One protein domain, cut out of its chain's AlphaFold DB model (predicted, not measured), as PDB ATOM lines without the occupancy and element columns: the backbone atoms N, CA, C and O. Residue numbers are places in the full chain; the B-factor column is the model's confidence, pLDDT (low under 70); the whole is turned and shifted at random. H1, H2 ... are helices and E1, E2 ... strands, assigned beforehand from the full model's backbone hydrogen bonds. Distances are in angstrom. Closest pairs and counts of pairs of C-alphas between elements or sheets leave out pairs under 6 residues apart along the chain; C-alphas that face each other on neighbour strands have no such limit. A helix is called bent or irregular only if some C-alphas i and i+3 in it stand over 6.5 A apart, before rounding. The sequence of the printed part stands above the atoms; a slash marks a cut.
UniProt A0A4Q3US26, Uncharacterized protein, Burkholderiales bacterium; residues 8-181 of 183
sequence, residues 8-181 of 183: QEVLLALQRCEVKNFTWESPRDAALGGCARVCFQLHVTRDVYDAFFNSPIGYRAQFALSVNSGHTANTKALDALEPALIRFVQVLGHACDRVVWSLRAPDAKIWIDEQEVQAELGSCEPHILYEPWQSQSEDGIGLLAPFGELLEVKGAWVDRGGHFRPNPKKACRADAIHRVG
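AT A GLANCE: This is residues 8 to 181 of the 183 residues of an uncharacterized protein of Burkholderiales bacterium (UniProt A0A4Q3US26). A twisted sheet of four strands is covered on one face by H5 and by H4b, the second arm of the long bent helix H4. The first arm, H4a, passes beside the edge strand E3 with H1, H3 and H7 packed round it; H2 lies over E4, and little H6 sits beyond H7, at the opposite end of the longest axis from H4b. The printed part has 174 residues, with seven named helices and four named strands in the order H1 E1 E2 H2 H3 H4 H5 E3 H6 E4 H7. The sheet runs E1, E2, E4, E3, antiparallel throughout, and the class is mixed, helices and strands. The whole is compact, with a radius of gyration of the C-alphas of 16.1 A and spans of 46 by 35 by 29 A.

HOW THE PARTS SIT: After H1, residues 8 to 14, come E1, residues 18 to 25, and E2, residues 37 to 43, an antiparallel hairpin at 158 degrees, with N 20 and O 41 within hydrogen-bond range at 2.8 A. H2, residues 46 to 53, touches H1 at a steep tilt of 54 degrees, opposite ways; the closest C-alphas, of Val 10 and Phe 52, are 6.1 A apart. H3, residues 59 to 65, and H2 touch only at the corner, and only just, with 3 pairs of C-alphas within 8 A; the closest, of Phe 53 and Tyr 59, are 5.3 A apart. H4, residues 67 to 91, was assigned as one helix by its hydrogen bonds but is bent: C-alphas 80 and 83 are 7.3 A apart, and its arms H4a, residues 67 to 80, and H4b, residues 83 to 91, stand at a steep tilt of 47 degrees. H3 and H4a form a helical hairpin at a shallow tilt of 26 degrees; H4a touches H3 with residues 69 to 74 alone, and the closest C-alphas, of Phe 63 and Gly 70, are 4.0 A apart. H4a touches H1 with residues 76 to 80 alone, closest at the C-alphas of Leu 11 and Ala 77, 6.1 A. H4a only grazes the sheet, with residues 71 to 78. H4b and H5, residues 97 to 104, are on the same face of the sheet, at heights over the sheet of 9.9 A and 8.0 A; H4b lies over E1 and E2, H5 over E2, and both run across the strands. E3, residues 109 to 112, is antiparallel to E4, residues 150 to 154, with N 111 and O 152 at 2.9 A; E4 is antiparallel to E2, with N 42 and O 151 at 2.8 A. H7, residues 173 to 180, touches H3, closest at the C-alphas of Phe 63 and His 178, 4.8 A. H6, residues 131 to 134, touches H7, closest at the C-alphas of Trp 133 and Val 180, 4.5 A. Every O i to N i+4 pair is within hydrogen-bond range in H1, H2, H3, H4a, H4b, H5 and H7; H6 is too short for such a pair.

IN THESE COORDINATES: H1 begins at C-alpha 8, (151.062, 122.425, 139.140). From first to last C-alpha, E1 is 20.3 A long, E2 19.9 A, H4a 20.0 A, H4b 12.4 A and E4 13.0 A. H4a ends at C-alpha 80, (148.014, 121.402, 129.859), and H7 at C-alpha 180, (128.020, 122.473, 147.391).

THE WHOLE: The C-alphas farthest apart, of Gly 93 and Ser 135, are 49.1 A apart. The printed part has no cut. The links E1 to E2, E3 to H6, H6 to E4 and E4 to H7 are long. The mean pLDDT of the printed part is 95.5, and no printed residue is under 70.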
ATOM      1  N   GLN A   8     150.158 122.554 140.284       98.06
ATOM      2  CA  GLN A   8     151.062 122.425 139.140       98.06
ATOM      3  C   GLN A   8     151.654 121.013 139.011       98.06
ATOM      4  O   GLN A   8     151.773 120.507 137.896       98.06
ATOM      5  N   GLU A   9     152.008 120.361 140.120       98.06
ATOM      6  CA  GLU A   9     152.490 118.973 140.093       98.06
ATOM      7  C   GLU A   9     151.393 118.008 139.639       98.06
ATOM      8  O   GLU A   9     151.665 117.091 138.862       98.06
ATOM      9  N   VAL A  10     150.148 118.259 140.058       98.06
ATOM     10  CA  VAL A  10     148.981 117.506 139.587       98.06
ATOM     11  C   VAL A  10     148.814 117.673 138.076       98.06
ATOM     12  O   VAL A  10     148.650 116.679 137.375       98.06
ATOM     13  N   LEU A  11     148.931 118.896 137.544       98.25
ATOM     14  CA  LEU A  11     148.844 119.145 136.099       98.25
ATOM     15  C   LEU A  11     149.956 118.435 135.315       98.25
ATOM     16  O   LEU A  11     149.685 117.833 134.278       98.25
ATOM     17  N   LEU A  12     151.195 118.452 135.815       98.06
ATOM     18  CA  LEU A  12     152.314 117.734 135.192       98.06
ATOM     19  C   LEU A  12     152.097 116.215 135.172       98.06
ATOM     20  O   LEU A  12     152.542 115.541 134.242       98.06
ATOM     21  N   ALA A  13     151.433 115.664 136.189       97.69
ATOM     22  CA  ALA A  13     151.066 114.255 136.204       97.69
ATOM     23  C   ALA A  13     149.879 113.960 135.277       97.69
ATOM     24  O   ALA A  13     149.912 112.968 134.551       97.69
ATOM     25  N   LEU A  14     148.889 114.856 135.219       97.31
ATOM     26  CA  LEU A  14     147.742 114.768 134.315       97.31
ATOM     27  C   LEU A  14     148.180 114.742 132.842       97.31
ATOM     28  O   LEU A  14     147.636 113.980 132.056       97.31
ATOM     29  N   GLN A  15     149.230 115.480 132.476       97.62
ATOM     30  CA  GLN A  15     149.821 115.454 131.126       97.62
ATOM     31  C   GLN A  15     150.367 114.087 130.693       97.62
ATOM     32  O   GLN A  15     150.606 113.870 129.504       97.62
ATOM     33  N   ARG A  16     150.594 113.171 131.638       97.44
ATOM     34  CA  ARG A  16     151.069 111.806 131.374       97.44
ATOM     35  C   ARG A  16     149.919 110.806 131.239       97.44
ATOM     36  O   ARG A  16     150.185 109.610 131.146       97.44
ATOM     37  N   CYS A  17     148.667 111.270 131.266       97.69
ATOM     38  CA  CYS A  17     147.498 110.422 131.085       97.69
ATOM     39  C   CYS A  17     147.474 109.771 129.698       97.69
ATOM     40  O   CYS A  17     148.042 110.286 128.730       97.69
ATOM     41  N   GLU A  18     146.732 108.679 129.584       98.38
ATOM     42  CA  GLU A  18     146.419 108.068 128.298       98.38
ATOM     43  C   GLU A  18     145.052 108.562 127.810       98.38
ATOM     44  O   GLU A  18     144.062 108.468 128.532       98.38
ATOM     45  N   VAL A  19     144.969 109.057 126.574       98.50
ATOM     46  CA  VAL A  19     143.678 109.370 125.942       98.50
ATOM     47  C   VAL A  19     143.093 108.069 125.393       98.50
ATOM     48  O   VAL A  19     143.646 107.489 124.461       98.50
ATOM     49  N   LYS A  20     141.996 107.591 125.985       97.88
ATOM     50  CA  LYS A  20     141.371 106.302 125.642       97.88
ATOM     51  C   LYS A  20     140.377 106.411 124.499       97.88
ATOM     52  O   LYS A  20     140.291 105.512 123.667       97.88
ATOM     53  N   ASN A  21     139.597 107.488 124.483       97.81
ATOM     54  CA  ASN A  21     138.480 107.629 123.562       97.81
ATOM     55  C   ASN A  21     138.274 109.085 123.135       97.81
ATOM     56  O   ASN A  21     138.622 110.014 123.865       97.81
ATOM     57  N   PHE A  22     137.670 109.261 121.962       98.25
ATOM     58  CA  PHE A  22     137.260 110.541 121.396       98.25
ATOM     59  C   PHE A  22     135.911 110.383 120.703       98.25
ATOM     60  O   PHE A  22     135.726 109.492 119.876       98.25
ATOM     61  N   THR A  23     134.979 111.284 120.996       97.88
ATOM     62  CA  THR A  23     133.679 111.328 120.325       97.88
ATOM     63  C   THR A  23     133.213 112.761 120.103       97.88
ATOM     64  O   THR A  23     133.599 113.689 120.818       97.88
ATOM     65  N   TRP A  24     132.346 112.939 119.108       97.69
ATOM     66  CA  TRP A  24     131.506 114.126 119.001       97.69
ATOM     67  C   TRP A  24     130.171 113.846 119.680       97.69
ATOM     68  O   TRP A  24     129.440 112.944 119.275       97.69
ATOM     69  N   GLU A  25     129.833 114.641 120.688       97.56
ATOM     70  CA  GLU A  25     128.522 114.589 121.322       97.56
ATOM     71  C   GLU A  25     127.566 115.537 120.594       97.56
ATOM     72  O   GLU A  25     127.901 116.696 120.325       97.56
ATOM     73  N   SER A  26     126.363 115.043 120.299       96.88
ATOM     74  CA  SER A  26     125.244 115.845 119.801       96.88
ATOM     75  C   SER A  26     124.404 116.370 120.969       96.88
ATOM     76  O   SER A  26     124.193 115.651 121.950       96.88
ATOM     77  N   PRO A  27     123.885 117.605 120.887       95.94
ATOM     78  CA  PRO A  27     123.100 118.180 121.963       95.94
ATOM     79  C   PRO A  27     121.746 117.484 122.074       95.94
ATOM     80  O   PRO A  27     121.092 117.189 121.076       95.94
ATOM     81  N   ARG A  28     121.299 117.274 123.313       94.00
ATOM     82  CA  ARG A  28     119.922 116.842 123.611       94.00
ATOM     83  C   ARG A  28     118.946 118.017 123.703       94.00
ATOM     84  O   ARG A  28     117.740 117.822 123.641       94.00
ATOM     85  N   ASP A  29     119.468 119.225 123.900       92.62
ATOM     86  CA  ASP A  29     118.675 120.443 124.034       92.62
ATOM     87  C   ASP A  29     118.476 121.115 122.670       92.62
ATOM     88  O   ASP A  29     119.451 121.388 121.965       92.62
ATOM     89  N   ALA A  30     117.225 121.426 122.325       93.56
ATOM     90  CA  ALA A  30     116.874 122.119 121.087       93.56
ATOM     91  C   ALA A  30     117.532 123.506 120.974       93.56
ATOM     92  O   ALA A  30     117.863 123.929 119.867       93.56
ATOM     93  N   ALA A  31     117.794 124.186 122.099       93.62
ATOM     94  CA  ALA A  31     118.475 125.484 122.120       93.62
ATOM     95  C   ALA A  31     119.924 125.423 121.597       93.62
ATOM     96  O   ALA A  31     120.496 126.445 121.228       93.62
ATOM     97  N   LEU A  32     120.513 124.225 121.546       96.19
ATOM     98  CA  LEU A  32     121.855 123.971 121.028       96.19
ATOM     99  C   LEU A  32     121.822 123.330 119.630       96.19
ATOM    100  O   LEU A  32     122.838 122.821 119.165       96.19
ATOM    101  N   GLY A  33     120.671 123.336 118.949       95.94
ATOM    102  CA  GLY A  33     120.504 122.739 117.624       95.94
ATOM    103  C   GLY A  33     121.602 123.154 116.637       95.94
ATOM    104  O   GLY A  33     121.968 124.322 116.532       95.94
ATOM    105  N   GLY A  34     122.167 122.174 115.927       95.50
ATOM    106  CA  GLY A  34     123.271 122.392 114.983       95.50
ATOM    107  C   GLY A  34     124.661 122.528 115.619       95.50
ATOM    108  O   GLY A  34     125.652 122.576 114.884       95.50
ATOM    109  N   CYS A  35     124.764 122.538 116.951       97.88
ATOM    110  CA  CYS A  35     126.042 122.475 117.654       97.88
ATOM    111  C   CYS A  35     126.516 121.032 117.842       97.88
ATOM    112  O   CYS A  35     125.748 120.081 117.730       97.88
ATOM    113  N   ALA A  36     127.798 120.880 118.154       97.75
ATOM    114  CA  ALA A  36     128.368 119.664 118.720       97.75
ATOM    115  C   ALA A  36     129.497 120.055 119.678       97.75
ATOM    116  O   ALA A  36     129.984 121.189 119.625       97.75
ATOM    117  N   ARG A  37     129.923 119.127 120.529       98.06
ATOM    118  CA  ARG A  37     131.135 119.288 121.337       98.06
ATOM    119  C   ARG A  37     131.997 118.044 121.262       98.06
ATOM    120  O   ARG A  37     131.485 116.957 121.000       98.06
ATOM    121  N   VAL A  38     133.284 118.211 121.520       98.44
ATOM    122  CA  VAL A  38     134.192 117.076 121.683       98.44
ATOM    123  C   VAL A  38     134.093 116.510 123.091       98.44
ATOM    124  O   VAL A  38     133.953 117.266 124.054       98.44
ATOM    125  N   CYS A  39     134.195 115.192 123.197       98.56
ATOM    126  CA  CYS A  39     134.317 114.481 124.459       98.56
ATOM    127  C   CYS A  39     135.513 113.533 124.369       98.56
ATOM    128  O   CYS A  39     135.607 112.741 123.429       98.56
ATOM    129  N   PHE A  40     136.412 113.621 125.343       98.69
ATOM    130  CA  PHE A  40     137.539 112.712 125.497       98.69
ATOM    131  C   PHE A  40     137.430 111.975 126.815       98.69
ATOM    132  O   PHE A  40     137.064 112.573 127.824       98.69
ATOM    133  N   GLN A  41     137.828 110.711 126.805       98.56
ATOM    134  CA  GLN A  41     138.025 109.938 128.020       98.56
ATOM    135  C   GLN A  41     139.524 109.776 128.252       98.56
ATOM    136  O   GLN A  41     140.261 109.365 127.349       98.56
ATOM    137  N   LEU A  42     139.969 110.125 129.450       98.56
ATOM    138  CA  LEU A  42     141.348 110.031 129.898       98.56
ATOM    139  C   LEU A  42     141.450 108.922 130.930       98.56
ATOM    140  O   LEU A  42     140.628 108.853 131.835       98.56
ATOM    141  N   HIS A  43     142.494 108.114 130.827       98.50
ATOM    142  CA  HIS A  43     142.890 107.189 131.872       98.50
ATOM    143  C   HIS A  43     144.084 107.762 132.638       98.50
ATOM    144  O   HIS A  43     145.122 108.100 132.053       98.50
ATOM    145  N   VAL A  44     143.922 107.878 133.952       98.19
ATOM    146  CA  VAL A  44     144.901 108.391 134.913       98.19
ATOM    147  C   VAL A  44     145.119 107.363 136.018       98.19
ATOM    148  O   VAL A  44     144.312 106.464 136.219       98.19
ATOM    149  N   THR A  45     146.213 107.483 136.764       97.56
ATOM    150  CA  THR A  45     146.375 106.671 137.975       97.56
ATOM    151  C   THR A  45     145.438 107.172 139.075       97.56
ATOM    152  O   THR A  45     145.125 108.363 139.123       97.56
ATOM    153  N   ARG A  46     145.061 106.296 140.015       96.31
ATOM    154  CA  ARG A  46     144.240 106.669 141.186       96.31
ATOM    155  C   ARG A  46     144.822 107.835 141.976       96.31
ATOM    156  O   ARG A  46     144.092 108.748 142.336       96.31
ATOM    157  N   ASP A  47     146.140 107.831 142.191       97.06
ATOM    158  CA  ASP A  47     146.838 108.917 142.889       97.06
ATOM    159  C   ASP A  47     146.636 110.265 142.166       97.06
ATOM    160  O   ASP A  47     146.443 111.287 142.816       97.06
ATOM    161  N   VAL A  48     146.652 110.285 140.824       97.88
ATOM    162  CA  VAL A  48     146.419 111.508 140.034       97.88
ATOM    163  C   VAL A  48     144.948 111.901 140.040       97.88
ATOM    164  O   VAL A  48     144.653 113.087 140.160       97.88
ATOM    165  N   TYR A  49     144.035 110.936 139.924       97.75
ATOM    166  CA  TYR A  49     142.597 111.176 140.006       97.75
ATOM    167  C   TYR A  49     142.228 111.842 141.337       97.75
ATOM    168  O   TYR A  49     141.628 112.918 141.352       97.75
ATOM    169  N   ASP A  50     142.646 111.238 142.451       96.62
ATOM    170  CA  ASP A  50     142.349 111.727 143.795       96.62
ATOM    171  C   ASP A  50     143.003 113.092 144.049       96.62
ATOM    172  O   ASP A  50     142.343 114.045 144.481       96.62
ATOM    173  N   ALA A  51     144.275 113.244 143.661       97.12
ATOM    174  CA  ALA A  51     144.971 114.521 143.752       97.12
ATOM    175  C   ALA A  51     144.295 115.619 142.918       97.12
ATOM    176  O   ALA A  51     144.190 116.763 143.370       97.12
ATOM    177  N   PHE A  52     143.819 115.288 141.716       97.62
ATOM    178  CA  PHE A  52     143.133 116.229 140.843       97.62
ATOM    179  C   PHE A  52     141.756 116.604 141.360       97.62
ATOM    180  O   PHE A  52     141.436 117.785 141.329       97.62
ATOM    181  N   PHE A  53     140.937 115.663 141.821       95.00
ATOM    182  CA  PHE A  53     139.530 115.951 142.092       95.00
ATOM    183  C   PHE A  53     139.219 116.209 143.568       95.00
ATOM    184  O   PHE A  53     138.445 117.122 143.863       95.00
ATOM    185  N   ASN A  54     139.837 115.460 144.485       94.69
ATOM    186  CA  ASN A  54     139.444 115.411 145.896       94.69
ATOM    187  C   ASN A  54     140.417 116.136 146.839       94.69
ATOM    188  O   ASN A  54     140.031 116.508 147.947       94.69
ATOM    189  N   SER A  55     141.672 116.346 146.433       95.38
ATOM    190  CA  SER A  55     142.677 116.919 147.336       95.38
ATOM    191  C   SER A  55     142.449 118.410 147.657       95.38
ATOM    192  O   SER A  55     141.855 119.135 146.853       95.38
ATOM    193  N   PRO A  56     143.012 118.930 148.768       95.69
ATOM    194  CA  PRO A  56     142.928 120.352 149.137       95.69
ATOM    195  C   PRO A  56     143.567 121.330 148.137       95.69
ATOM    196  O   PRO A  56     143.342 122.535 148.216       95.69
ATOM    197  N   ILE A  57     144.387 120.830 147.213       96.44
ATOM    198  CA  ILE A  57     144.999 121.611 146.130       96.44
ATOM    199  C   ILE A  57     144.320 121.353 144.781       96.44
ATOM    200  O   ILE A  57     144.613 122.053 143.813       96.44
ATOM    201  N   GLY A  58     143.433 120.358 144.720       96.94
ATOM    202  CA  GLY A  58     142.774 119.871 143.520       96.94
ATOM    203  C   GLY A  58     141.663 120.784 143.008       96.94
ATOM    204  O   GLY A  58     141.303 121.799 143.597       96.94
ATOM    205  N   TYR A  59     141.097 120.386 141.879       97.50
ATOM    206  CA  TYR A  59     140.091 121.078 141.093       97.50
ATOM    207  C   TYR A  59     138.897 121.575 141.914       97.50
ATOM    208  O   TYR A  59     138.561 122.759 141.868       97.50
ATOM    209  N   ARG A  60     138.276 120.696 142.709       96.50
ATOM    210  CA  ARG A  60     137.119 121.075 143.530       96.50
ATOM    211  C   ARG A  60     137.503 122.006 144.670       96.50
ATOM    212  O   ARG A  60     136.744 122.923 144.965       96.50
ATOM    213  N   ALA A  61     138.690 121.842 145.253       97.00
ATOM    214  CA  ALA A  61     139.199 122.780 146.248       97.00
ATOM    215  C   ALA A  61     139.417 124.181 145.648       97.00
ATOM    216  O   ALA A  61     139.109 125.178 146.297       97.00
ATOM    217  N   GLN A  62     139.842 124.287 144.382       98.12
ATOM    218  CA  GLN A  62     139.919 125.587 143.703       98.12
ATOM    219  C   GLN A  62     138.538 126.244 143.575       98.12
ATOM    220  O   GLN A  62     138.418 127.443 143.818       98.12
ATOM    221  N   PHE A  63     137.483 125.477 143.274       97.88
ATOM    222  CA  PHE A  63     136.110 125.990 143.327       97.88
ATOM    223  C   PHE A  63     135.655 126.328 144.747       97.88
ATOM    224  O   PHE A  63     134.960 127.324 144.917       97.88
ATOM    225  N   ALA A  64     136.060 125.562 145.762       97.44
ATOM    226  CA  ALA A  64     135.756 125.860 147.162       97.44
ATOM    227  C   ALA A  64     136.280 127.244 147.579       97.44
ATOM    228  O   ALA A  64     135.599 127.959 148.311       97.44
ATOM    229  N   LEU A  65     137.453 127.643 147.066       97.38
ATOM    230  CA  LEU A  65     138.034 128.971 147.292       97.38
ATOM    231  C   LEU A  65     137.222 130.079 146.615       97.38
ATOM    232  O   LEU A  65     136.866 131.066 147.252       97.38
ATOM    233  N   SER A  66     136.965 129.950 145.311       98.19
ATOM    234  CA  SER A  66     136.057 130.833 144.572       98.19
ATOM    235  C   SER A  66     135.717 130.254 143.199       98.19
ATOM    236  O   SER A  66     136.500 129.505 142.612       98.19
ATOM    237  N   VAL A  67     134.598 130.695 142.621       97.81
ATOM    238  CA  VAL A  67     134.233 130.387 141.226       97.81
ATOM    239  C   VAL A  67     135.356 130.760 140.247       97.81
ATOM    240  O   VAL A  67     135.706 129.974 139.366       97.81
ATOM    241  N   ASN A  68     135.981 131.927 140.423       98.25
ATOM    242  CA  ASN A  68     137.067 132.385 139.554       98.25
ATOM    243  C   ASN A  68     138.333 131.517 139.677       98.25
ATOM    244  O   ASN A  68     138.977 131.209 138.670       98.25
ATOM    245  N   SER A  69     138.681 131.098 140.896       98.31
ATOM    246  CA  SER A  69     139.791 130.170 141.144       98.31
ATOM    247  C   SER A  69     139.542 128.826 140.459       98.31
ATOM    248  O   SER A  69     140.426 128.320 139.769       98.31
ATOM    249  N   GLY A  70     138.321 128.295 140.569       98.06
ATOM    250  CA  GLY A  70     137.897 127.079 139.879       98.06
ATOM    251  C   GLY A  70     137.994 127.177 138.354       98.06
ATOM    252  O   GLY A  70     138.589 126.309 137.715       98.06
ATOM    253  N   HIS A  71     137.500 128.267 137.757       97.62
ATOM    254  CA  HIS A  71     137.656 128.510 136.317       97.62
ATOM    255  C   HIS A  71     139.123 128.611 135.896       97.62
ATOM    256  O   HIS A  71     139.522 127.987 134.916       97.62
ATOM    257  N   THR A  72     139.945 129.334 136.661       98.06
ATOM    258  CA  THR A  72     141.385 129.460 136.388       98.06
ATOM    259  C   THR A  72     142.075 128.094 136.417       98.06
ATOM    260  O   THR A  72     142.907 127.798 135.560       98.06
ATOM    261  N   ALA A  73     141.727 127.249 137.388       98.31
ATOM    262  CA  ALA A  73     142.246 125.892 137.500       98.31
ATOM    263  C   ALA A  73     141.816 125.010 136.318       98.31
ATOM    264  O   ALA A  73     142.660 124.349 135.716       98.31
ATOM    265  N   ASN A  74     140.535 125.073 135.935       98.31
ATOM    266  CA  ASN A  74     139.996 124.372 134.771       98.31
ATOM    267  C   ASN A  74     140.750 124.733 133.487       98.31
ATOM    268  O   ASN A  74     141.199 123.846 132.767       98.31
ATOM    269  N   THR A  75     140.919 126.033 133.220       98.25
ATOM    270  CA  THR A  75     141.632 126.522 132.035       98.25
ATOM    271  C   THR A  75     143.064 126.007 132.011       98.25
ATOM    272  O   THR A  75     143.470 125.421 131.017       98.25
ATOM    273  N   LYS A  76     143.803 126.107 133.125       98.44
ATOM    274  CA  LYS A  76     145.175 125.579 133.199       98.44
ATOM    275  C   LYS A  76     145.245 124.076 132.927       98.44
ATOM    276  O   LYS A  76     146.193 123.618 132.293       98.44
ATOM    277  N   ALA A  77     144.273 123.308 133.413       98.56
ATOM    278  CA  ALA A  77     144.230 121.871 133.187       98.56
ATOM    279  C   ALA A  77     143.910 121.520 131.725       98.56
ATOM    280  O   ALA A  77     144.558 120.645 131.153       98.56
ATOM    281  N   LEU A  78     142.965 122.235 131.105       98.62
ATOM    282  CA  LEU A  78     142.660 122.095 129.680       98.62
ATOM    283  C   LEU A  78     143.858 122.483 128.808       98.62
ATOM    284  O   LEU A  78     144.236 121.701 127.940       98.62
ATOM    285  N   ASP A  79     144.502 123.618 129.086       98.38
ATOM    286  CA  ASP A  79     145.701 124.077 128.373       98.38
ATOM    287  C   ASP A  79     146.836 123.047 128.468       98.38
ATOM    288  O   ASP A  79     147.535 122.777 127.489       98.38
ATOM    289  N   ALA A  80     147.009 122.434 129.644       98.19
ATOM    290  CA  ALA A  80     148.014 121.402 129.859       98.19
ATOM    291  C   ALA A  80     147.743 120.135 129.028       98.19
ATOM    292  O   ALA A  80     148.698 119.519 128.547       98.19
ATOM    293  N   LEU A  81     146.474 119.751 128.861       98.56
ATOM    294  CA  LEU A  81     146.045 118.544 128.145       98.56
ATOM    295  C   LEU A  81     145.884 118.734 126.634       98.56
ATOM    296  O   LEU A  81     146.051 117.771 125.881       98.56
ATOM    297  N   GLU A  82     145.566 119.946 126.177       98.38
ATOM    298  CA  GLU A  82     145.212 120.240 124.786       98.38
ATOM    299  C   GLU A  82     146.201 119.643 123.764       98.38
ATOM    300  O   GLU A  82     145.740 118.976 122.832       98.38
ATOM    301  N   PRO A  83     147.539 119.755 123.923       98.25
ATOM    302  CA  PRO A  83     148.473 119.194 122.948       98.25
ATOM    303  C   PRO A  83     148.344 117.674 122.769       98.25
ATOM    304  O   PRO A  83     148.528 117.165 121.660       98.25
ATOM    305  N   ALA A  84     148.040 116.935 123.841       98.31
ATOM    306  CA  ALA A  84     147.845 115.488 123.784       98.31
ATOM    307  C   ALA A  84     146.506 115.134 123.119       98.31
ATOM    308  O   ALA A  84     146.467 114.258 122.254       98.31
ATOM    309  N   LEU A  85     145.438 115.865 123.457       98.62
ATOM    310  CA  LEU A  85     144.104 115.671 122.880       98.62
ATOM    311  C   LEU A  85     144.090 115.945 121.371       98.62
ATOM    312  O   LEU A  85     143.567 115.145 120.595       98.62
ATOM    313  N   ILE A  86     144.716 117.041 120.930       98.38
ATOM    314  CA  ILE A  86     144.821 117.384 119.506       98.38
ATOM    315  C   ILE A  86     145.641 116.340 118.752       98.38
ATOM    316  O   ILE A  86     145.208 115.873 117.700       98.38
ATOM    317  N   ARG A  87     146.782 115.909 119.302       97.94
ATOM    318  CA  ARG A  87     147.597 114.850 118.691       97.94
ATOM    319  C   ARG A  87     146.808 113.551 118.528       97.94
ATOM    320  O   ARG A  87     146.904 112.916 117.482       97.94
ATOM    321  N   PHE A  88     146.022 113.170 119.533       98.12
ATOM    322  CA  PHE A  88     145.176 111.980 119.475       98.12
ATOM    323  C   PHE A  88     144.177 112.055 118.309       98.12
ATOM    324  O   PHE A  88     144.110 111.150 117.483       98.12
ATOM    325  N   VAL A  89     143.474 113.182 118.172       98.00
ATOM    326  CA  VAL A  89     142.529 113.443 117.069       98.00
ATOM    327  C   VAL A  89     143.215 113.437 115.699       98.00
ATOM    328  O   VAL A  89     142.658 112.901 114.739       98.00
ATOM    329  N   GLN A  90     144.427 113.992 115.598       97.44
ATOM    330  CA  GLN A  90     145.218 113.990 114.360       97.44
ATOM    331  C   GLN A  90     145.572 112.577 113.908       97.44
ATOM    332  O   GLN A  90     145.431 112.262 112.729       97.44
ATOM    333  N   VAL A  91     145.996 111.715 114.838       97.56
ATOM    334  CA  VAL A  91     146.300 110.304 114.552       97.56
ATOM    335  C   VAL A  91     145.057 109.559 114.055       97.56
ATOM    336  O   VAL A  91     145.170 108.707 113.179       97.56
ATOM    337  N   LEU A  92     143.869 109.926 114.543       96.94
ATOM    338  CA  LEU A  92     142.589 109.399 114.059       96.94
ATOM    339  C   LEU A  92     142.137 109.985 112.703       96.94
ATOM    340  O   LEU A  92     141.118 109.557 112.166       96.94
ATOM    341  N   GLY A  93     142.861 110.957 112.137       96.00
ATOM    342  CA  GLY A  93     142.539 111.570 110.842       96.00
ATOM    343  C   GLY A  93     141.415 112.612 110.883       96.00
ATOM    344  O   GLY A  93     140.843 112.946 109.846       96.00
ATOM    345  N   HIS A  94     141.074 113.136 112.062       93.19
ATOM    346  CA  HIS A  94     140.036 114.155 112.216       93.19
ATOM    347  C   HIS A  94     140.591 115.584 112.066       93.19
ATOM    348  O   HIS A  94     141.715 115.893 112.464       93.19
ATOM    349  N   ALA A  95     139.766 116.492 111.536       90.56
ATOM    350  CA  ALA A  95     140.102 117.912 111.450       90.56
ATOM    351  C   ALA A  95     140.202 118.550 112.847       90.56
ATOM    352  O   ALA A  95     139.314 118.378 113.684       90.56
ATOM    353  N   CYS A  96     141.268 119.315 113.083       94.25
ATOM    354  CA  CYS A  96     141.590 119.847 114.409       94.25
ATOM    355  C   CYS A  96     140.862 121.144 114.752       94.25
ATOM    356  O   CYS A  96     140.569 121.362 115.923       94.25
ATOM    357  N   ASP A  97     140.538 121.987 113.771       96.00
ATOM    358  CA  ASP A  97     140.055 123.351 114.031       96.00
ATOM    359  C   ASP A  97     138.822 123.362 114.936       96.00
ATOM    360  O   ASP A  97     138.797 124.029 115.968       96.00
ATOM    361  N   ARG A  98     137.826 122.527 114.620       95.44
ATOM    362  CA  ARG A  98     136.599 122.435 115.420       95.44
ATOM    363  C   ARG A  98     136.837 121.832 116.805       95.44
ATOM    364  O   ARG A  98     136.128 122.187 117.744       95.44
ATOM    365  N   VAL A  99     137.816 120.937 116.939       97.62
ATOM    366  CA  VAL A  99     138.216 120.378 118.238       97.62
ATOM    367  C   VAL A  99     138.829 121.473 119.099       97.62
ATOM    368  O   VAL A  99     138.397 121.651 120.234       97.62
ATOM    369  N   VAL A 100     139.753 122.260 118.540       98.19
ATOM    370  CA  VAL A 100     140.369 123.409 119.217       98.19
ATOM    371  C   VAL A 100     139.307 124.427 119.627       98.19
ATOM    372  O   VAL A 100     139.295 124.861 120.777       98.19
ATOM    373  N   TRP A 101     138.371 124.774 118.734       98.12
ATOM    374  CA  TRP A 101     137.271 125.685 119.068       98.12
ATOM    375  C   TRP A 101     136.428 125.163 120.231       98.12
ATOM    376  O   TRP A 101     136.104 125.923 121.135       98.12
ATOM    377  N   SER A 102     136.100 123.869 120.235       98.38
ATOM    378  CA  SER A 102     135.322 123.256 121.312       98.38
ATOM    379  C   SER A 102     136.105 123.205 122.630       98.38
ATOM    380  O   SER A 102     135.526 123.492 123.671       98.38
ATOM    381  N   LEU A 103     137.406 122.897 122.618       98.38
ATOM    382  CA  LEU A 103     138.229 122.819 123.834       98.38
ATOM    383  C   LEU A 103     138.520 124.184 124.469       98.38
ATOM    384  O   LEU A 103     138.582 124.277 125.691       98.38
ATOM    385  N   ARG A 104     138.690 125.232 123.656       97.94
ATOM    386  CA  ARG A 104     139.058 126.578 124.131       97.94
ATOM    387  C   ARG A 104     137.869 127.491 124.417       97.94
ATOM    388  O   ARG A 104     138.047 128.577 124.964       97.94
ATOM    389  N   ALA A 105     136.668 127.104 123.999       97.56
ATOM    390  CA  ALA A 105     135.474 127.899 124.235       97.56
ATOM    391  C   ALA A 105     135.016 127.832 125.709       97.56
ATOM    392  O   ALA A 105     135.317 126.862 126.412       97.56
ATOM    393  N   PRO A 106     134.264 128.846 126.185       95.00
ATOM    394  CA  PRO A 106     133.680 128.827 127.526       95.00
ATOM    395  C   PRO A 106     132.826 127.569 127.753       95.00
ATOM    396  O   PRO A 106     132.279 127.019 126.808       95.00
ATOM    397  N   ASP A 107     132.697 127.105 128.994       95.62
ATOM    398  CA  ASP A 107     132.040 125.841 129.396       95.62
ATOM    399  C   ASP A 107     132.796 124.539 129.079       95.62
ATOM    400  O   ASP A 107     132.363 123.474 129.540       95.62
ATOM    401  N   ALA A 108     133.917 124.582 128.348       97.81
ATOM    402  CA  ALA A 108     134.811 123.431 128.277       97.81
ATOM    403  C   ALA A 108     135.316 123.083 129.684       97.81
ATOM    404  O   ALA A 108     135.613 123.977 130.480       97.81
ATOM    405  N   LYS A 109     135.392 121.796 130.024       97.50
ATOM    406  CA  LYS A 109     135.745 121.355 131.376       97.50
ATOM    407  C   LYS A 109     136.314 119.949 131.441       97.50
ATOM    408  O   LYS A 109     136.085 119.136 130.548       97.50
ATOM    409  N   ILE A 110     136.971 119.670 132.559       97.69
ATOM    410  CA  ILE A 110     137.354 118.324 132.986       97.69
ATOM    411  C   ILE A 110     136.446 117.915 134.143       97.69
ATOM    412  O   ILE A 110     136.148 118.726 135.024       97.69
ATOM    413  N   TRP A 111     135.971 116.678 134.132       95.94
ATOM    414  CA  TRP A 111     135.128 116.129 135.187       95.94
ATOM    415  C   TRP A 111     135.429 114.649 135.414       95.94
ATOM    416  O   TRP A 111     136.223 114.054 134.686       95.94
ATOM    417  N   ILE A 112     134.804 114.072 136.433       95.06
ATOM    418  CA  ILE A 112     134.819 112.627 136.660       95.06
ATOM    419  C   ILE A 112     133.989 111.918 135.595       95.06
ATOM    420  O   ILE A 112     133.000 112.474 135.100       95.06
ATOM    421  N   ASP A 113     134.370 110.689 135.267       95.56
ATOM    422  CA  ASP A 113     133.487 109.802 134.525       95.56
ATOM    423  C   ASP A 113     132.369 109.309 135.459       95.56
ATOM    424  O   ASP A 113     132.557 108.422 136.289       95.56
ATOM    425  N   GLU A 114     131.187 109.917 135.352       91.12
ATOM    426  CA  GLU A 114     130.044 109.595 136.217       91.12
ATOM    427  C   GLU A 114     129.597 108.126 136.103       91.12
ATOM    428  O   GLU A 114     128.975 107.622 137.035       91.12
ATOM    429  N   GLN A 115     129.904 107.429 134.998       92.44
ATOM    430  CA  GLN A 115     129.582 106.003 134.869       92.44
ATOM    431  C   GLN A 115     130.519 105.141 135.715       92.44
ATOM    432  O   GLN A 115     130.071 104.145 136.280       92.44
ATOM    433  N   GLU A 116     131.795 105.526 135.827       94.12
ATOM    434  CA  GLU A 116     132.779 104.820 136.654       94.12
ATOM    435  C   GLU A 116     132.388 104.873 138.134       94.12
ATOM    436  O   GLU A 116     132.413 103.857 138.826       94.12
ATOM    437  N   VAL A 117     131.956 106.045 138.604       90.69
ATOM    438  CA  VAL A 117     131.740 106.302 140.037       90.69
ATOM    439  C   VAL A 117     130.274 106.235 140.464       90.69
ATOM    440  O   VAL A 117     129.934 106.590 141.592       90.69
ATOM    441  N   GLN A 118     129.374 105.785 139.584       89.44
ATOM    442  CA  GLN A 118     127.927 105.823 139.818       89.44
ATOM    443  C   GLN A 118     127.511 105.130 141.127       89.44
ATOM    444  O   GLN A 118     126.604 105.600 141.813       89.44
ATOM    445  N   ALA A 119     128.169 104.021 141.479       86.12
ATOM    446  CA  ALA A 119     127.885 103.278 142.705       86.12
ATOM    447  C   ALA A 119     128.254 104.060 143.980       86.12
ATOM    448  O   ALA A 119     127.642 103.850 145.024       86.12
ATOM    449  N   GLU A 120     129.228 104.967 143.895       85.38
ATOM    450  CA  GLU A 120     129.708 105.770 145.022       85.38
ATOM    451  C   GLU A 120     128.863 107.027 145.224       85.38
ATOM    452  O   GLU A 120     128.630 107.415 146.365       85.38
ATOM    453  N   LEU A 121     128.328 107.611 144.144       79.69
ATOM    454  CA  LEU A 121     127.492 108.823 144.182       79.69
ATOM    455  C   LEU A 121     126.157 108.655 144.942       79.69
ATOM    456  O   LEU A 121     125.439 109.635 145.120       79.69
ATOM    457  N   GLY A 122     125.817 107.440 145.387       73.88
ATOM    458  CA  GLY A 122     124.659 107.150 146.241       73.88
ATOM    459  C   GLY A 122     124.983 106.942 147.727       73.88
ATOM    460  O   GLY A 122     124.090 106.553 148.478       73.88
ATOM    461  N   SER A 123     126.237 107.134 148.152       78.25
ATOM    462  CA  SER A 123     126.634 106.984 149.558       78.25
ATOM    463  C   SER A 123     126.066 108.106 150.435       78.25
ATOM    464  O   SER A 123     126.031 109.266 150.031       78.25
ATOM    465  N   CYS A 124     125.663 107.763 151.662       72.81
ATOM    466  CA  CYS A 124     125.155 108.724 152.646       72.81
ATOM    467  C   CYS A 124     126.259 109.338 153.527       72.81
ATOM    468  O   CYS A 124     125.995 110.309 154.234       72.81
ATOM    469  N   GLU A 125     127.467 108.763 153.546       84.62
ATOM    470  CA  GLU A 125     128.545 109.220 154.431       84.62
ATOM    471  C   GLU A 125     129.455 110.246 153.733       84.62
ATOM    472  O   GLU A 125     130.012 109.953 152.673       84.62
ATOM    473  N   PRO A 126     129.647 111.449 154.310       87.56
ATOM    474  CA  PRO A 126     130.512 112.463 153.722       87.56
ATOM    475  C   PRO A 126     131.989 112.074 153.868       87.56
ATOM    476  O   PRO A 126     132.462 111.781 154.964       87.56
ATOM    477  N   HIS A 127     132.744 112.145 152.772       92.56
ATOM    478  CA  HIS A 127     134.199 111.943 152.775       92.56
ATOM    479  C   HIS A 127     134.966 113.275 152.849       92.56
ATOM    480  O   HIS A 127     136.106 113.321 153.309       92.56
ATOM    481  N   ILE A 128     134.345 114.372 152.406       92.00
ATOM    482  CA  ILE A 128     134.910 115.721 152.418       92.00
ATOM    483  C   ILE A 128     134.273 116.519 153.553       92.00
ATOM    484  O   ILE A 128     133.082 116.828 153.540       92.00
ATOM    485  N   LEU A 129     135.101 116.896 154.524       93.50
ATOM    486  CA  LEU A 129     134.701 117.653 155.710       93.50
ATOM    487  C   LEU A 129     134.985 119.151 155.521       93.50
ATOM    488  O   LEU A 129     135.818 119.733 156.215       93.50
ATOM    489  N   TYR A 130     134.328 119.762 154.533       95.25
ATOM    490  CA  TYR A 130     134.392 121.205 154.292       95.25
ATOM    491  C   TYR A 130     133.074 121.862 154.707       95.25
ATOM    492  O   TYR A 130     132.056 121.720 154.029       95.25
ATOM    493  N   GLU A 131     133.104 122.574 155.833       95.94
ATOM    494  CA  GLU A 131     131.914 123.103 156.517       95.94
ATOM    495  C   GLU A 131     130.979 123.944 155.618       95.94
ATOM    496  O   GLU A 131     129.765 123.708 155.658       95.94
ATOM    497  N   PRO A 132     131.478 124.805 154.706       96.12
ATOM    498  CA  PRO A 132     130.603 125.529 153.782       96.12
ATOM    499  C   PRO A 132     129.808 124.633 152.827       96.12
ATOM    500  O   PRO A 132     128.683 124.982 152.480       96.12
ATOM    501  N   TRP A 133     130.356 123.489 152.400       96.00
ATOM    502  CA  TRP A 133     129.602 122.525 151.591       96.00
ATOM    503  C   TRP A 133     128.656 121.700 152.455       96.00
ATOM    504  O   TRP A 133     127.529 121.449 152.044       96.00
ATOM    505  N   GLN A 134     129.079 121.304 153.658       95.00
ATOM    506  CA  GLN A 134     128.243 120.511 154.566       95.00
ATOM    507  C   GLN A 134     126.970 121.256 154.979       95.00
ATOM    508  O   GLN A 134     125.919 120.643 155.113       95.00
ATOM    509  N   SER A 135     127.057 122.577 155.145       94.88
ATOM    510  CA  SER A 135     125.920 123.426 155.515       94.88
ATOM    511  C   SER A 135     124.954 123.728 154.363       94.88
ATOM    512  O   SER A 135     123.822 124.133 154.623       94.88
ATOM    513  N   GLN A 136     125.374 123.549 153.105       94.31
ATOM    514  CA  GLN A 136     124.589 123.913 151.914       94.31
ATOM    515  C   GLN A 136     124.179 122.718 151.043       94.31
ATOM    516  O   GLN A 136     123.327 122.871 150.170       94.31
ATOM    517  N   SER A 137     124.798 121.553 151.228       91.19
ATOM    518  CA  SER A 137     124.497 120.347 150.458       91.19
ATOM    519  C   SER A 137     123.219 119.681 150.972       91.19
ATOM    520  O   SER A 137     123.143 119.304 152.138       91.19
ATOM    521  N   GLU A 138     122.218 119.530 150.102       89.44
ATOM    522  CA  GLU A 138     120.939 118.893 150.451       89.44
ATOM    523  C   GLU A 138     120.998 117.362 150.333       89.44
ATOM    524  O   GLU A 138     120.395 116.656 151.138       89.44
ATOM    525  N   ASP A 139     121.722 116.851 149.333       89.44
ATOM    526  CA  ASP A 139     121.791 115.424 148.992       89.44
ATOM    527  C   ASP A 139     123.099 114.746 149.427       89.44
ATOM    528  O   ASP A 139     123.214 113.525 149.365       89.44
ATOM    529  N   GLY A 140     124.091 115.525 149.870       91.06
ATOM    530  CA  GLY A 140     125.397 115.020 150.284       91.06
ATOM    531  C   GLY A 140     126.323 114.610 149.134       91.06
ATOM    532  O   GLY A 140     127.490 114.330 149.398       91.06
ATOM    533  N   ILE A 141     125.888 114.649 147.866       91.38
ATOM    534  CA  ILE A 141     126.672 114.147 146.719       91.38
ATOM    535  C   ILE A 141     127.991 114.911 146.589       91.38
ATOM    536  O   ILE A 141     129.063 114.329 146.418       91.38
ATOM    537  N   GLY A 142     127.939 116.232 146.739       91.69
ATOM    538  CA  GLY A 142     129.129 117.077 146.730       91.69
ATOM    539  C   GLY A 142     129.997 116.983 147.989       91.69
ATOM    540  O   GLY A 142     130.989 117.693 148.098       91.69
ATOM    541  N   LEU A 143     129.692 116.097 148.934       94.31
ATOM    542  CA  LEU A 143     130.569 115.767 150.065       94.31
ATOM    543  C   LEU A 143     131.304 114.442 149.856       94.31
ATOM    544  O   LEU A 143     132.142 114.065 150.673       94.31
ATOM    545  N   LEU A 144     131.019 113.738 148.764       94.19
ATOM    546  CA  LEU A 144     131.687 112.496 148.423       94.19
ATOM    547  C   LEU A 144     133.042 112.785 147.768       94.19
ATOM    548  O   LEU A 144     133.221 113.775 147.050       94.19
ATOM    549  N   ALA A 145     133.995 111.898 148.025       92.75
ATOM    550  CA  ALA A 145     135.292 111.840 147.364       92.75
ATOM    551  C   ALA A 145     135.355 110.488 146.652       92.75
ATOM    552  O   ALA A 145     135.798 109.518 147.271       92.75
ATOM    553  N   PRO A 146     134.800 110.385 145.431       91.81
ATOM    554  CA  PRO A 146     134.775 109.115 144.732       91.81
ATOM    555  C   PRO A 146     136.191 108.693 144.341       91.81
ATOM    556  O   PRO A 146     137.063 109.552 144.159       91.81
ATOM    557  N   PHE A 147     136.406 107.393 144.166       91.38
ATOM    558  CA  PHE A 147     137.658 106.834 143.662       91.38
ATOM    559  C   PHE A 147     137.503 106.425 142.197       91.38
ATOM    560  O   PHE A 147     136.540 105.769 141.823       91.38
ATOM    561  N   GLY A 148     138.468 106.786 141.355       95.62
ATOM    562  CA  GLY A 148     138.406 106.469 139.932       95.62
ATOM    563  C   GLY A 148     139.763 106.500 139.250       95.62
ATOM    564  O   GLY A 148     140.786 106.863 139.842       95.62
ATOM    565  N   GLU A 149     139.762 106.086 137.992       97.56
ATOM    566  CA  GLU A 149     140.897 106.115 137.072       97.56
ATOM    567  C   GLU A 149     140.514 106.808 135.753       97.56
ATOM    568  O   GLU A 149     141.378 107.007 134.892       97.56
ATOM    569  N   LEU A 150     139.251 107.226 135.593       98.06
ATOM    570  CA  LEU A 150     138.732 107.853 134.384       98.06
ATOM    571  C   LEU A 150     138.287 109.299 134.622       98.06
ATOM    572  O   LEU A 150     137.421 109.615 135.435       98.06
ATOM    573  N   LEU A 151     138.873 110.199 133.836       98.12
ATOM    574  CA  LEU A 151     138.437 111.588 133.731       98.12
ATOM    575  C   LEU A 151     137.854 111.835 132.347       98.12
ATOM    576  O   LEU A 151     138.293 111.262 131.351       98.12
ATOM    577  N   GLU A 152     136.902 112.751 132.269       98.19
ATOM    578  CA  GLU A 152     136.281 113.147 131.016       98.19
ATOM    579  C   GLU A 152     136.579 114.615 130.715       98.19
ATOM    580  O   GLU A 152     136.315 115.504 131.528       98.19
ATOM    581  N   VAL A 153     137.094 114.886 129.516       98.56
ATOM    582  CA  VAL A 153     137.207 116.248 128.985       98.56
ATOM    583  C   VAL A 153     136.024 116.497 128.071       98.56
ATOM    584  O   VAL A 153     135.903 115.879 127.015       98.56
ATOM    585  N   LYS A 154     135.166 117.437 128.453       98.38
ATOM    586  CA  LYS A 154     134.029 117.887 127.650       98.38
ATOM    587  C   LYS A 154     134.315 119.282 127.135       98.38
ATOM    588  O   LYS A 154     134.392 120.218 127.922       98.38
ATOM    589  N   GLY A 155     134.424 119.428 125.822       98.31
ATOM    590  CA  GLY A 155     134.473 120.737 125.187       98.31
ATOM    591  C   GLY A 155     133.150 121.497 125.319       98.31
ATOM    592  O   GLY A 155     132.117 120.973 125.751       98.31
ATOM    593  N   ALA A 156     133.175 122.749 124.898       97.81
ATOM    594  CA  ALA A 156     132.005 123.585 124.750       97.81
ATOM    595  C   ALA A 156     131.194 123.221 123.502       97.81
ATOM    596  O   ALA A 156     131.722 122.693 122.515       97.81
ATOM    597  N   TRP A 157     129.912 123.577 123.513       98.00
ATOM    598  CA  TRP A 157     129.057 123.475 122.338       98.00
ATOM    599  C   TRP A 157     129.436 124.541 121.311       98.00
ATOM    600  O   TRP A 157     129.372 125.737 121.596       98.00
ATOM    601  N   VAL A 158     129.799 124.097 120.109       98.19
ATOM    602  CA  VAL A 158     130.153 124.975 118.988       98.19
ATOM    603  C   VAL A 158     129.367 124.610 117.732       98.19
ATOM    604  O   VAL A 158     129.186 123.428 117.400       98.19
ATOM    605  N   ASP A 159     128.896 125.629 117.014       97.00
ATOM    606  CA  ASP A 159     128.253 125.441 115.713       97.00
ATOM    607  C   ASP A 159     129.275 125.083 114.612       97.00
ATOM    608  O   ASP A 159     130.465 124.873 114.869       97.00
ATOM    609  N   ARG A 160     128.808 124.927 113.367       95.12
ATOM    610  CA  ARG A 160     129.684 124.572 112.233       95.12
ATOM    611  C   ARG A 160     130.699 125.666 111.888       95.12
ATOM    612  O   ARG A 160     131.717 125.345 111.287       95.12
ATOM    613  N   GLY A 161     130.423 126.918 112.252       96.38
ATOM    614  CA  GLY A 161     131.332 128.050 112.076       96.38
ATOM    615  C   GLY A 161     132.289 128.251 113.251       96.38
ATOM    616  O   GLY A 161     133.053 129.207 113.236       96.38
ATOM    617  N   GLY A 162     132.239 127.385 114.270       95.19
ATOM    618  CA  GLY A 162     133.078 127.504 115.461       95.19
ATOM    619  C   GLY A 162     132.560 128.488 116.503       95.19
ATOM    620  O   GLY A 162     133.252 128.732 117.490       95.19
ATOM    621  N   HIS A 163     131.353 129.038 116.340       97.50
ATOM    622  CA  HIS A 163     130.806 129.947 117.340       97.50
ATOM    623  C   HIS A 163     130.315 129.163 118.554       97.50
ATOM    624  O   HIS A 163     129.508 128.235 118.437       97.50
ATOM    625  N   PHE A 164     130.786 129.578 119.726       97.56
ATOM    626  CA  PHE A 164     130.332 129.066 121.009       97.56
ATOM    627  C   PHE A 164     128.842 129.355 121.238       97.56
ATOM    628  O   PHE A 164     128.359 130.459 120.970       97.56
ATOM    629  N   ARG A 165     128.122 128.366 121.775       97.06
ATOM    630  CA  ARG A 165     126.742 128.509 122.248       97.06
ATOM    631  C   ARG A 165     126.649 128.082 123.718       97.06
ATOM    632  O   ARG A 165     126.805 126.893 123.999       97.06
ATOM    633  N   PRO A 166     126.363 129.006 124.654       95.12
ATOM    634  CA  PRO A 166     126.218 128.652 126.061       95.12
ATOM    635  C   PRO A 166     124.990 127.769 126.269       95.12
ATOM    636  O   PRO A 166     123.953 127.958 125.629       95.12
ATOM    637  N   ASN A 167     125.084 126.818 127.198       93.69
ATOM    638  CA  ASN A 167     123.919 126.040 127.605       93.69
ATOM    639  C   ASN A 167     123.178 126.771 128.743       93.69
ATOM    640  O   ASN A 167     123.683 126.786 129.868       93.69
ATOM    641  N   PRO A 168     121.965 127.314 128.517       90.19
ATOM    642  CA  PRO A 168     121.266 128.116 129.525       90.19
ATOM    643  C   PRO A 168     120.934 127.325 130.797       90.19
ATOM    644  O   PRO A 168     120.918 127.887 131.886       90.19
ATOM    645  N   LYS A 169     120.752 126.001 130.695       90.25
ATOM    646  CA  LYS A 169     120.488 125.124 131.850       90.25
ATOM    647  C   LYS A 169     121.725 124.871 132.714       90.25
ATOM    648  O   LYS A 169     121.625 124.204 133.739       90.25
ATOM    649  N   LYS A 170     122.903 125.330 132.282       90.06
ATOM    650  CA  LYS A 170     124.181 125.109 132.969       90.06
ATOM    651  C   LYS A 170     124.859 126.398 133.432       90.06
ATOM    652  O   LYS A 170     125.930 126.306 134.021       90.06
ATOM    653  N   ALA A 171     124.230 127.557 133.232       88.69
ATOM    654  CA  ALA A 171     124.820 128.863 133.530       88.69
ATOM    655  C   ALA A 171     125.298 129.008 134.989       88.69
ATOM    656  O   ALA A 171     126.334 129.612 135.230       88.69
ATOM    657  N   CYS A 172     124.599 128.391 135.949       92.38
ATOM    658  CA  CYS A 172     124.907 128.503 137.382       92.38
ATOM    659  C   CYS A 172     125.705 127.310 137.942       92.38
ATOM    660  O   CYS A 172     125.774 127.128 139.157       92.38
ATOM    661  N   ARG A 173     126.260 126.440 137.084       93.62
ATOM    662  CA  ARG A 173     126.963 125.227 137.542       93.62
ATOM    663  C   ARG A 173     128.222 125.541 138.333       93.62
ATOM    664  O   ARG A 173     128.477 124.897 139.340       93.62
ATOM    665  N   ALA A 174     128.979 126.545 137.907       95.81
ATOM    666  CA  ALA A 174     130.181 126.968 138.611       95.81
ATOM    667  C   ALA A 174     129.864 127.434 140.044       95.81
ATOM    668  O   ALA A 174     130.544 127.027 140.986       95.81
ATOM    669  N   ASP A 175     128.775 128.192 140.221       96.75
ATOM    670  CA  ASP A 175     128.282 128.575 141.546       96.75
ATOM    671  C   ASP A 175     127.825 127.367 142.368       96.75
ATOM    672  O   ASP A 175     128.058 127.323 143.571       96.75
ATOM    673  N   ALA A 176     127.187 126.376 141.739       95.75
ATOM    674  CA  ALA A 176     126.798 125.146 142.420       95.75
ATOM    675  C   ALA A 176     128.030 124.369 142.918       95.75
ATOM    676  O   ALA A 176     128.097 124.050 144.100       95.75
ATOM    677  N   ILE A 177     129.062 124.174 142.089       96.19
ATOM    678  CA  ILE A 177     130.307 123.522 142.536       96.19
ATOM    679  C   ILE A 177     130.952 124.317 143.676       96.19
ATOM    680  O   ILE A 177     131.401 123.728 144.653       96.19
ATOM    681  N   HIS A 178     130.973 125.650 143.595       97.38
ATOM    682  CA  HIS A 178     131.505 126.482 144.674       97.38
ATOM    683  C   HIS A 178     130.725 126.314 145.988       97.38
ATOM    684  O   HIS A 178     131.343 126.157 147.040       97.38
ATOM    685  N   ARG A 179     129.388 126.326 145.937       96.75
ATOM    686  CA  ARG A 179     128.527 126.272 147.130       96.75
ATOM    687  C   ARG A 179     128.392 124.885 147.744       96.75
ATOM    688  O   ARG A 179     128.303 124.790 148.960       96.75
ATOM    689  N   VAL A 180     128.339 123.836 146.925       95.69
ATOM    690  CA  VAL A 180     128.020 122.473 147.391       95.69
ATOM    691  C   VAL A 180     129.002 121.408 146.918       95.69
ATOM    692  O   VAL A 180     128.856 120.254 147.291       95.69
ATOM    693  N   GLY A 181     130.003 121.749 146.107       93.50
ATOM    694  CA  GLY A 181     131.038 120.814 145.660       93.50
ATOM    695  C   GLY A 181     130.694 119.986 144.418       93.50
ATOM    696  O   GLY A 181     131.546 119.207 143.992       93.50
TER     697      GLY A 181